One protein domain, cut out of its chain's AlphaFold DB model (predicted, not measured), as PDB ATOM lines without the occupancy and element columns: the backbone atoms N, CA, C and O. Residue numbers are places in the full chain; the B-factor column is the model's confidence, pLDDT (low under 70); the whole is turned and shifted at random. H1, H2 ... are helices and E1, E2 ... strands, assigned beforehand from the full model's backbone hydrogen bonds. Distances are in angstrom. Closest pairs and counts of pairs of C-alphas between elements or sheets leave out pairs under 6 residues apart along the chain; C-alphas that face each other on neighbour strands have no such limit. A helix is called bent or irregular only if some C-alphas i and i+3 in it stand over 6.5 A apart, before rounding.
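What this domain is: This is residues 3 to 37 and 52 to 90 of the 160 residues of an uncharacterized protein of Bacillus sp. AFS017274 (UniProt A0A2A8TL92). Two helices, H1 and H2, make the middle; the longest helix, H3, crosses both on one side, and a small two-strand hairpin, E1 and E2, sits on their other side. Short H4 makes a corner with the end of H3. The printed part has 74 residues with four named helices and two named strands, in the order H1, E1, E2, H2, H3, H4; the sheet, order E1 - E2, is antiparallel, and the class is mostly helix. It is compact, with a radius of gyration of the C-alphas of 11.4 A, and rounded, spanning 34 by 25 by 24 A.

Where its parts are: H1, residues 7 to 16, begins at C-alpha 7, (-85.392, -25.175, -27.706), and is 14.9 A long. It is irregular: C-alphas 12 and 15 are 7.1 A apart. Strand E1 is residues 21 to 23, 6.4 A, and E2 is residues 26 to 28, 6.5 A. H2, residues 56 to 66, measures 15.5 A. H3, residues 71 to 84, measures 19.9 A from C-alpha 71 at (-80.737, -42.127, -34.500). H4, residues 86 to 90, measures 6.0 A and ends at C-alpha 90, (-72.198, -25.150, -19.108).

How they stand to each other: H1 touches H3 at a steep tilt of 53 degrees, opposite ways, through residues 77 to 82 of H3 alone; the closest C-alphas are those of Cys 9 and Ala 81, 5.3 A. H1 and H2 are near each other, with 5 pairs of C-alphas within 10 A. E1 and E2 form a hairpin, antiparallel at 156 degrees between directions, with N 23 and O 26 at 2.8 A and N 21 and O 28 at 2.9 A, both within hydrogen-bond range. The closest C-alphas of H1 and E2 are those of Ser 14 and Phe 28, 6.8 A. The closest of E1 and H2 are those of Tyr 21 and Ser 66, 5.8 A. H2 touches H3, about perpendicular at 80 degrees, through residues 71 to 75 of H3 alone; the closest C-alphas are those of Ala 64 and Ala 74, 5.1 A. H3 and H4 touch only at the corner, and only just, with 3 pairs of C-alphas within 8 A; the closest are those of Ile 83 and Phe 89, 5.2 A. H2 and H4 are apart. In H2, H3 and H4 every O i to N i+4 pair is within hydrogen-bond range; in H1, 4 of 6 are.

The domain as a whole: The two C-alphas farthest apart are those of Glu 33 and Thr 90, 34.3 A. Residues 38 to 51 are cut out and not printed, with 23.4 A from C-alpha 37 to C-alpha 52; the link from E2 to H2 runs across this cut. Of the links that are printed whole, H1 to E1, E1 to E2, H2 to H3 and H3 to H4 are tight. The mean pLDDT of the printed part is 90.9, and no printed residue is under 70.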
ATOM      1  N   ALA A   3     -79.273 -30.952 -24.115       84.94
ATOM      2  CA  ALA A   3     -79.510 -30.437 -25.460       84.94
ATOM      3  C   ALA A   3     -80.875 -30.817 -26.063       84.94
ATOM      4  O   ALA A   3     -81.443 -30.002 -26.779       84.94
ATOM      5  N   ILE A   4     -81.441 -32.001 -25.770       88.44
ATOM      6  CA  ILE A   4     -82.746 -32.386 -26.354       88.44
ATOM      7  C   ILE A   4     -83.916 -31.584 -25.786       88.44
ATOM      8  O   ILE A   4     -84.963 -31.477 -26.415       88.44
ATOM      9  N   ASN A   5     -83.728 -31.024 -24.592       88.06
ATOM     10  CA  ASN A   5     -84.712 -30.179 -23.932       88.06
ATOM     11  C   ASN A   5     -84.513 -28.698 -24.285       88.06
ATOM     12  O   ASN A   5     -85.389 -27.884 -24.010       88.06
ATOM     13  N   SER A   6     -83.366 -28.334 -24.866       89.94
ATOM     14  CA  SER A   6     -83.090 -26.956 -25.255       89.94
ATOM     15  C   SER A   6     -83.791 -26.641 -26.566       89.94
ATOM     16  O   SER A   6     -83.465 -27.198 -27.617       89.94
ATOM     17  N   ARG A   7     -84.739 -25.702 -26.508       91.25
ATOM     18  CA  ARG A   7     -85.392 -25.175 -27.706       91.25
ATOM     19  C   ARG A   7     -84.368 -24.636 -28.698       91.25
ATOM     20  O   ARG A   7     -84.490 -24.938 -29.872       91.25
ATOM     21  N   GLU A   8     -83.360 -23.907 -28.234       91.38
ATOM     22  CA  GLU A   8     -82.327 -23.305 -29.083       91.38
ATOM     23  C   GLU A   8     -81.520 -24.365 -29.839       91.38
ATOM     24  O   GLU A   8     -81.249 -24.215 -31.029       91.38
ATOM     25  N   CYS A   9     -81.171 -25.476 -29.176       92.75
ATOM     26  CA  CYS A   9     -80.506 -26.592 -29.845       92.75
ATOM     27  C   CYS A   9     -81.404 -27.209 -30.921       92.75
ATOM     28  O   CYS A   9     -80.939 -27.438 -32.035       92.75
ATOM     29  N   ILE A  10     -82.685 -27.446 -30.626       94.38
ATOM     30  CA  ILE A  10     -83.637 -27.990 -31.605       94.38
ATOM     31  C   ILE A  10     -83.874 -27.013 -32.763       94.38
ATOM     32  O   ILE A  10     -83.881 -27.417 -33.921       94.38
ATOM     33  N   GLU A  11     -84.004 -25.724 -32.470       93.75
ATOM     34  CA  GLU A  11     -84.202 -24.661 -33.453       93.75
ATOM     35  C   GLU A  11     -83.001 -24.555 -34.400       93.75
ATOM     36  O   GLU A  11     -83.188 -24.468 -35.612       93.75
ATOM     37  N   SER A  12     -81.776 -24.721 -33.888       93.00
ATOM     38  CA  SER A  12     -80.563 -24.787 -34.718       93.00
ATOM     39  C   SER A  12     -80.535 -25.977 -35.689       93.00
ATOM     40  O   SER A  12     -79.822 -25.936 -36.688       93.00
ATOM     41  N   LEU A  13     -81.313 -27.030 -35.411       93.25
ATOM     42  CA  LEU A  13     -81.446 -28.215 -36.263       93.25
ATOM     43  C   LEU A  13     -82.672 -28.162 -37.181       93.25
ATOM     44  O   LEU A  13     -82.779 -28.989 -38.082       93.25
ATOM     45  N   SER A  14     -83.580 -27.203 -36.978       93.50
ATOM     46  CA  SER A  14     -84.864 -27.145 -37.687       93.50
ATOM     47  C   SER A  14     -84.730 -27.013 -39.207       93.50
ATOM     48  O   SER A  14     -85.586 -27.504 -39.934       93.50
ATOM     49  N   MET A  15     -83.616 -26.455 -39.695       92.75
ATOM     50  CA  MET A  15     -83.299 -26.373 -41.129       92.75
ATOM     51  C   MET A  15     -83.165 -27.741 -41.821       92.75
ATOM     52  O   MET A  15     -83.224 -27.812 -43.042       92.75
ATOM     53  N   TYR A  16     -82.978 -28.817 -41.052       94.56
ATOM     54  CA  TYR A  16     -82.871 -30.188 -41.553       94.56
ATOM     55  C   TYR A  16     -84.183 -30.974 -41.416       94.56
ATOM     56  O   TYR A  16     -84.210 -32.177 -41.672       94.56
ATOM     57  N   PHE A  17     -85.265 -30.351 -40.937       96.06
ATOM     58  CA  PHE A  17     -86.513 -31.061 -40.670       96.06
ATOM     59  C   PHE A  17     -87.295 -31.251 -41.962       96.06
ATOM     60  O   PHE A  17     -87.809 -30.298 -42.532       96.06
ATOM     61  N   LYS A  18     -87.445 -32.510 -42.372       95.56
ATOM     62  CA  LYS A  18     -88.310 -32.921 -43.481       95.56
ATOM     63  C   LYS A  18     -89.750 -33.185 -43.076       95.56
ATOM     64  O   LYS A  18     -90.648 -33.194 -43.911       95.56
ATOM     65  N   ARG A  19     -89.974 -33.464 -41.792       95.44
ATOM     66  CA  ARG A  19     -91.291 -33.746 -41.210       95.44
ATOM     67  C   ARG A  19     -91.484 -32.894 -39.968       95.44
ATOM     68  O   ARG A  19     -90.507 -32.483 -39.343       95.44
ATOM     69  N   ASP A  20     -92.739 -32.671 -39.600       95.94
ATOM     70  CA  ASP A  20     -93.067 -31.908 -38.403       95.94
ATOM     71  C   ASP A  20     -92.457 -32.552 -37.154       95.94
ATOM     72  O   ASP A  20     -92.525 -33.767 -36.947       95.94
ATOM     73  N   TYR A  21     -91.871 -31.718 -36.300       95.25
ATOM     74  CA  TYR A  21     -91.295 -32.131 -35.031       95.25
ATOM     75  C   TYR A  21     -91.927 -31.351 -33.890       95.25
ATOM     76  O   TYR A  21     -91.921 -30.119 -33.873       95.25
ATOM     77  N   ARG A  22     -92.443 -32.069 -32.893       91.81
ATOM     78  CA  ARG A  22     -92.948 -31.462 -31.667       91.81
ATOM     79  C   ARG A  22     -91.879 -31.521 -30.585       91.81
ATOM     80  O   ARG A  22     -91.505 -32.602 -30.139       91.81
ATOM     81  N   ASN A  23     -91.464 -30.350 -30.119       90.31
ATOM     82  CA  ASN A  23     -90.641 -30.195 -28.931       90.31
ATOM     83  C   ASN A  23     -91.468 -29.539 -27.822       90.31
ATOM     84  O   ASN A  23     -91.662 -28.322 -27.820       90.31
ATOM     85  N   ASP A  24     -91.982 -30.351 -26.900       88.00
ATOM     86  CA  ASP A  24     -92.851 -29.913 -25.805       88.00
ATOM     87  C   ASP A  24     -94.069 -29.105 -26.318       88.00
ATOM     88  O   ASP A  24     -94.988 -29.676 -26.922       88.00
ATOM     89  N   ASN A  25     -94.070 -27.783 -26.120       89.19
ATOM     90  CA  ASN A  25     -95.135 -26.869 -26.561       89.19
ATOM     91  C   ASN A  25     -94.857 -26.191 -27.914       89.19
ATOM     92  O   ASN A  25     -95.664 -25.387 -28.373       89.19
ATOM     93  N   THR A  26     -93.724 -26.487 -28.551       91.06
ATOM     94  CA  THR A  26     -93.326 -25.905 -29.839       91.06
ATOM     95  C   THR A  26     -93.454 -26.949 -30.941       91.06
ATOM     96  O   THR A  26     -92.971 -28.072 -30.792       91.06
ATOM     97  N   ILE A  27     -94.088 -26.586 -32.055       93.50
ATOM     98  CA  ILE A  27     -94.126 -27.406 -33.269       93.50
ATOM     99  C   ILE A  27     -93.237 -26.734 -34.308       93.50
ATOM    100  O   ILE A  27     -93.465 -25.583 -34.676       93.50
ATOM    101  N   PHE A  28     -92.235 -27.465 -34.776       94.31
ATOM    102  CA  PHE A  28     -91.399 -27.094 -35.905       94.31
ATOM    103  C   PHE A  28     -91.981 -27.755 -37.145       94.31
ATOM    104  O   PHE A  28     -92.127 -28.979 -37.165       94.31
ATOM    105  N   ARG A  29     -92.341 -26.955 -38.151       94.69
ATOM    106  CA  ARG A  29     -92.837 -27.504 -39.412       94.69
ATOM    107  C   ARG A  29     -91.686 -28.027 -40.252       94.69
ATOM    108  O   ARG A  29     -90.660 -27.359 -40.351       94.69
ATOM    109  N   GLY A  30     -91.878 -29.206 -40.827       93.81
ATOM    110  CA  GLY A  30     -90.933 -29.771 -41.778       93.81
ATOM    111  C   GLY A  30     -91.111 -29.193 -43.179       93.81
ATOM    112  O   GLY A  30     -92.201 -28.759 -43.551       93.81
ATOM    113  N   ASP A  31     -90.039 -29.251 -43.957       93.88
ATOM    114  CA  ASP A  31     -90.027 -28.996 -45.392       93.88
ATOM    115  C   ASP A  31     -89.435 -30.220 -46.101       93.88
ATOM    116  O   ASP A  31     -88.303 -30.611 -45.832       93.88
ATOM    117  N   LEU A  32     -90.192 -30.852 -47.002       91.88
ATOM    118  CA  LEU A  32     -89.728 -32.045 -47.723       91.88
ATOM    119  C   LEU A  32     -88.451 -31.779 -48.536       91.88
ATOM    120  O   LEU A  32     -87.662 -32.706 -48.729       91.88
ATOM    121  N   GLU A  33     -88.233 -30.522 -48.933       92.38
ATOM    122  CA  GLU A  33     -87.059 -30.055 -49.674       92.38
ATOM    123  C   GLU A  33     -85.920 -29.570 -48.755       92.38
ATOM    124  O   GLU A  33     -84.906 -29.056 -49.236       92.38
ATOM    125  N   ALA A  34     -86.055 -29.740 -47.433       90.88
ATOM    126  CA  ALA A  34     -85.024 -29.381 -46.466       90.88
ATOM    127  C   ALA A  34     -83.691 -30.089 -46.752       90.88
ATOM    128  O   ALA A  34     -83.630 -31.218 -47.258       90.88
ATOM    129  N   GLU A  35     -82.601 -29.422 -46.368       86.88
ATOM    130  CA  GLU A  35     -81.250 -29.897 -46.634       86.88
ATOM    131  C   GLU A  35     -81.017 -31.285 -46.016       86.88
ATOM    132  O   GLU A  35     -81.354 -31.564 -44.863       86.88
ATOM    133  N   VAL A  36     -80.395 -32.178 -46.784       84.75
ATOM    134  CA  VAL A  36     -79.983 -33.486 -46.274       84.75
ATOM    135  C   VAL A  36     -78.688 -33.332 -45.491       84.75
ATOM    136  O   VAL A  36     -77.700 -32.816 -46.009       84.75
ATOM    137  N   ILE A  37     -78.657 -33.868 -44.269       83.50
ATOM    138  CA  ILE A  37     -77.439 -33.901 -43.456       83.50
ATOM    139  C   ILE A  37     -76.369 -34.712 -44.196       83.50
ATOM    140  O   ILE A  37     -76.393 -35.948 -44.229       83.50
ATOM    141  N   PHE A  52     -78.271 -42.929 -21.519       81.56
ATOM    142  CA  PHE A  52     -79.375 -41.978 -21.571       81.56
ATOM    143  C   PHE A  52     -80.435 -42.324 -20.522       81.56
ATOM    144  O   PHE A  52     -80.537 -43.473 -20.087       81.56
ATOM    145  N   LYS A  53     -81.237 -41.334 -20.116       85.12
ATOM    146  CA  LYS A  53     -82.457 -41.584 -19.327       85.12
ATOM    147  C   LYS A  53     -83.491 -42.300 -20.199       85.12
ATOM    148  O   LYS A  53     -83.493 -42.112 -21.407       85.12
ATOM    149  N   ALA A  54     -84.407 -43.057 -19.596       83.88
ATOM    150  CA  ALA A  54     -85.357 -43.907 -20.328       83.88
ATOM    151  C   ALA A  54     -86.167 -43.182 -21.428       83.88
ATOM    152  O   ALA A  54     -86.391 -43.755 -22.485       83.88
ATOM    153  N   TRP A  55     -86.550 -41.920 -21.213       85.31
ATOM    154  CA  TRP A  55     -87.342 -41.121 -22.163       85.31
ATOM    155  C   TRP A  55     -86.515 -40.452 -23.277       85.31
ATOM    156  O   TRP A  55     -87.058 -39.963 -24.265       85.31
ATOM    157  N   GLU A  56     -85.194 -40.380 -23.127       89.06
ATOM    158  CA  GLU A  56     -84.323 -39.676 -24.072       89.06
ATOM    159  C   GLU A  56     -84.195 -40.409 -25.421       89.06
ATOM    160  O   GLU A  56     -84.323 -39.741 -26.447       89.06
ATOM    161  N   PRO A  57     -84.020 -41.749 -25.480       90.56
ATOM    162  CA  PRO A  57     -83.981 -42.488 -26.741       90.56
ATOM    163  C   PRO A  57     -85.219 -42.290 -27.619       90.56
ATOM    164  O   PRO A  57     -85.084 -42.175 -28.837       90.56
ATOM    165  N   GLU A  58     -86.411 -42.212 -27.025       91.25
ATOM    166  CA  GLU A  58     -87.660 -41.998 -27.764       91.25
ATOM    167  C   GLU A  58     -87.689 -40.613 -28.413       91.25
ATOM    168  O   GLU A  58     -87.955 -40.490 -29.609       91.25
ATOM    169  N   ARG A  59     -87.312 -39.565 -27.669       93.44
ATOM    170  CA  ARG A  59     -87.226 -38.200 -28.214       93.44
ATOM    171  C   ARG A  59     -86.163 -38.069 -29.298       93.44
ATOM    172  O   ARG A  59     -86.404 -37.392 -30.296       93.44
ATOM    173  N   ILE A  60     -85.006 -38.713 -29.124       94.44
ATOM    174  CA  ILE A  60     -83.949 -38.734 -30.148       94.44
ATOM    175  C   ILE A  60     -84.455 -39.468 -31.393       94.44
ATOM    176  O   ILE A  60     -84.184 -39.034 -32.508       94.44
ATOM    177  N   SER A  61     -85.220 -40.547 -31.225       95.12
ATOM    178  CA  SER A  61     -85.805 -41.287 -32.347       95.12
ATOM    179  C   SER A  61     -86.840 -40.452 -33.103       95.12
ATOM    180  O   SER A  61     -86.818 -40.429 -34.331       95.12
ATOM    181  N   ALA A  62     -87.689 -39.702 -32.395       95.06
ATOM    182  CA  ALA A  62     -88.624 -38.761 -33.013       95.06
ATOM    183  C   ALA A  62     -87.901 -37.632 -33.772       95.06
ATOM    184  O   ALA A  62     -88.305 -37.271 -34.874       95.06
ATOM    185  N   LEU A  63     -86.800 -37.116 -33.217       95.38
ATOM    186  CA  LEU A  63     -85.955 -36.119 -33.879       95.38
ATOM    187  C   LEU A  63     -85.260 -36.699 -35.124       95.38
ATOM    188  O   LEU A  63     -85.181 -36.059 -36.167       95.38
ATOM    189  N   ALA A  64     -84.771 -37.935 -35.045       95.50
ATOM    190  CA  ALA A  64     -84.177 -38.626 -36.186       95.50
ATOM    191  C   ALA A  64     -85.197 -38.839 -37.314       95.50
ATOM    192  O   ALA A  64     -84.874 -38.672 -38.489       95.50
ATOM    193  N   TYR A  65     -86.441 -39.151 -36.947       95.56
ATOM    194  CA  TYR A  65     -87.543 -39.277 -37.888       95.56
ATOM    195  C   TYR A  65     -87.879 -37.947 -38.578       95.56
ATOM    196  O   TYR A  65     -88.092 -37.940 -39.793       95.56
ATOM    197  N   SER A  66     -87.877 -36.823 -37.850       95.88
ATOM    198  CA  SER A  66     -88.140 -35.513 -38.460       95.88
ATOM    199  C   SER A  66     -87.043 -35.079 -39.430       95.88
ATOM    200  O   SER A  66     -87.355 -34.493 -40.460       95.88
ATOM    201  N   MET A  67     -85.785 -35.428 -39.153       94.38
ATOM    202  CA  MET A  67     -84.629 -35.141 -40.016       94.38
ATOM    203  C   MET A  67     -84.381 -36.182 -41.116       94.38
ATOM    204  O   MET A  67     -83.441 -36.036 -41.896       94.38
ATOM    205  N   ASP A  68     -85.182 -37.250 -41.176       93.69
ATOM    206  CA  ASP A  68     -85.009 -38.345 -42.138       93.69
ATOM    207  C   ASP A  68     -83.604 -38.981 -42.075       93.69
ATOM    208  O   ASP A  68     -82.968 -39.279 -43.088       93.69
ATOM    209  N   CYS A  69     -83.090 -39.170 -40.856       92.38
ATOM    210  CA  CYS A  69     -81.744 -39.673 -40.616       92.38
ATOM    211  C   CYS A  69     -81.698 -40.797 -39.572       92.38
ATOM    212  O   CYS A  69     -82.686 -41.124 -38.919       92.38
ATOM    213  N   SER A  70     -80.525 -41.411 -39.377       92.62
ATOM    214  CA  SER A  70     -80.363 -42.419 -38.322       92.62
ATOM    215  C   SER A  70     -80.359 -41.782 -36.930       92.62
ATOM    216  O   SER A  70     -79.890 -40.655 -36.756       92.62
ATOM    217  N   VAL A  71     -80.789 -42.541 -35.917       92.69
ATOM    218  CA  VAL A  71     -80.737 -42.127 -34.500       92.69
ATOM    219  C   VAL A  71     -79.324 -41.702 -34.105       92.69
ATOM    220  O   VAL A  71     -79.140 -40.675 -33.466       92.69
ATOM    221  N   SER A  72     -78.300 -42.435 -34.554       89.81
ATOM    222  CA  SER A  72     -76.904 -42.080 -34.279       89.81
ATOM    223  C   SER A  72     -76.495 -40.740 -34.894       89.81
ATOM    224  O   SER A  72     -75.719 -40.018 -34.272       89.81
ATOM    225  N   LEU A  73     -76.973 -40.407 -36.098       90.31
ATOM    226  CA  LEU A  73     -76.667 -39.123 -36.728       90.31
ATOM    227  C   LEU A  73     -77.400 -37.982 -36.017       90.31
ATOM    228  O   LEU A  73     -76.775 -36.968 -35.720       90.31
ATOM    229  N   ALA A  74     -78.669 -38.185 -35.656       92.38
ATOM    230  CA  ALA A  74     -79.432 -37.229 -34.860       92.38
ATOM    231  C   ALA A  74     -78.759 -36.950 -33.508       92.38
ATOM    232  O   ALA A  74     -78.574 -35.791 -33.146       92.38
ATOM    233  N   THR A  75     -78.304 -37.992 -32.802       92.25
ATOM    234  CA  THR A  75     -77.539 -37.844 -31.553       92.25
ATOM    235  C   THR A  75     -76.267 -37.028 -31.764       92.25
ATOM    236  O   THR A  75     -75.979 -36.138 -30.971       92.25
ATOM    237  N   THR A  76     -75.511 -37.288 -32.834       90.00
ATOM    238  CA  THR A  76     -74.294 -36.522 -33.149       90.00
ATOM    239  C   THR A  76     -74.605 -35.054 -33.424       90.00
ATOM    240  O   THR A  76     -73.936 -34.178 -32.881       90.00
ATOM    241  N   MET A  77     -75.633 -34.766 -34.223       91.31
ATOM    242  CA  MET A  77     -76.053 -33.391 -34.514       91.31
ATOM    243  C   MET A  77     -76.496 -32.665 -33.245       91.31
ATOM    244  O   MET A  77     -76.111 -31.520 -33.017       91.31
ATOM    245  N   LEU A  78     -77.224 -33.361 -32.374       92.12
ATOM    246  CA  LEU A  78     -77.653 -32.834 -31.090       92.12
ATOM    247  C   LEU A  78     -76.477 -32.586 -30.133       92.12
ATOM    248  O   LEU A  78     -76.478 -31.590 -29.414       92.12
ATOM    249  N   LEU A  79     -75.456 -33.451 -30.133       90.00
ATOM    250  CA  LEU A  79     -74.219 -33.249 -29.368       90.00
ATOM    251  C   LEU A  79     -73.477 -32.010 -29.864       90.00
ATOM    252  O   LEU A  79     -73.083 -31.172 -29.060       90.00
ATOM    253  N   ILE A  80     -73.334 -31.860 -31.181       89.31
ATOM    254  CA  ILE A  80     -72.695 -30.689 -31.791       89.31
ATOM    255  C   ILE A  80     -73.470 -29.412 -31.442       89.31
ATOM    256  O   ILE A  80     -72.854 -28.419 -31.055       89.31
ATOM    257  N   ALA A  81     -74.802 -29.434 -31.536       91.94
ATOM    258  CA  ALA A  81     -75.653 -28.308 -31.160       91.94
ATOM    259  C   ALA A  81     -75.523 -27.967 -29.665       91.94
ATOM    260  O   ALA A  81     -75.401 -26.797 -29.311       91.94
ATOM    261  N   GLY A  82     -75.483 -28.980 -28.796       90.75
ATOM    262  CA  GLY A  82     -75.306 -28.810 -27.354       90.75
ATOM    263  C   GLY A  82     -73.937 -28.251 -26.966       90.75
ATOM    264  O   GLY A  82     -73.868 -27.394 -26.099       90.75
ATOM    265  N   ILE A  83     -72.860 -28.683 -27.630       87.44
ATOM    266  CA  ILE A  83     -71.499 -28.162 -27.400       87.44
ATOM    267  C   ILE A  83     -71.377 -26.706 -27.871       87.44
ATOM    268  O   ILE A  83     -70.673 -25.911 -27.255       87.44
ATOM    269  N   ARG A  84     -72.053 -26.346 -28.969       87.88
ATOM    270  CA  ARG A  84     -72.050 -24.975 -29.506       87.88
ATOM    271  C   ARG A  84     -72.900 -24.009 -28.684       87.88
ATOM    272  O   ARG A  84     -72.620 -22.814 -28.687       87.88
ATOM    273  N   ASN A  85     -73.933 -24.505 -28.007       90.00
ATOM    274  CA  ASN A  85     -74.766 -23.699 -27.127       90.00
ATOM    275  C   ASN A  85     -74.087 -23.570 -25.753       90.00
ATOM    276  O   ASN A  85     -73.973 -24.546 -25.015       90.00
ATOM    277  N   ARG A  86     -73.642 -22.353 -25.416       84.25
ATOM    278  CA  ARG A  86     -72.899 -22.072 -24.178       84.25
ATOM    279  C   ARG A  86     -73.661 -22.511 -22.930       84.25
ATOM    280  O   ARG A  86     -73.064 -23.143 -22.067       84.25
ATOM    281  N   ASP A  87     -74.954 -22.219 -22.852       85.12
ATOM    282  CA  ASP A  87     -75.756 -22.490 -21.659       85.12
ATOM    283  C   ASP A  87     -75.985 -23.988 -21.475       85.12
ATOM    284  O   ASP A  87     -75.807 -24.518 -20.378       85.12
ATOM    285  N   VAL A  88     -76.295 -24.703 -22.560       85.81
ATOM    286  CA  VAL A  88     -76.426 -26.166 -22.535       85.81
ATOM    287  C   VAL A  88     -75.097 -26.821 -22.189       85.81
ATOM    288  O   VAL A  88     -75.067 -27.734 -21.363       85.81
ATOM    289  N   PHE A  89     -73.999 -26.360 -22.785       83.56
ATOM    290  CA  PHE A  89     -72.673 -26.891 -22.508       83.56
ATOM    291  C   PHE A  89     -72.278 -26.677 -21.044       83.56
ATOM    292  O   PHE A  89     -71.884 -27.632 -20.374       83.56
ATOM    293  N   THR A  90     -72.451 -25.461 -20.519       79.50
ATOM    294  CA  THR A  90     -72.198 -25.150 -19.108       79.50
ATOM    295  C   THR A  90     -73.070 -26.002 -18.192       79.50
ATOM    296  O   THR A  90     -72.537 -26.613 -17.276       79.50
TER     297      THR A  90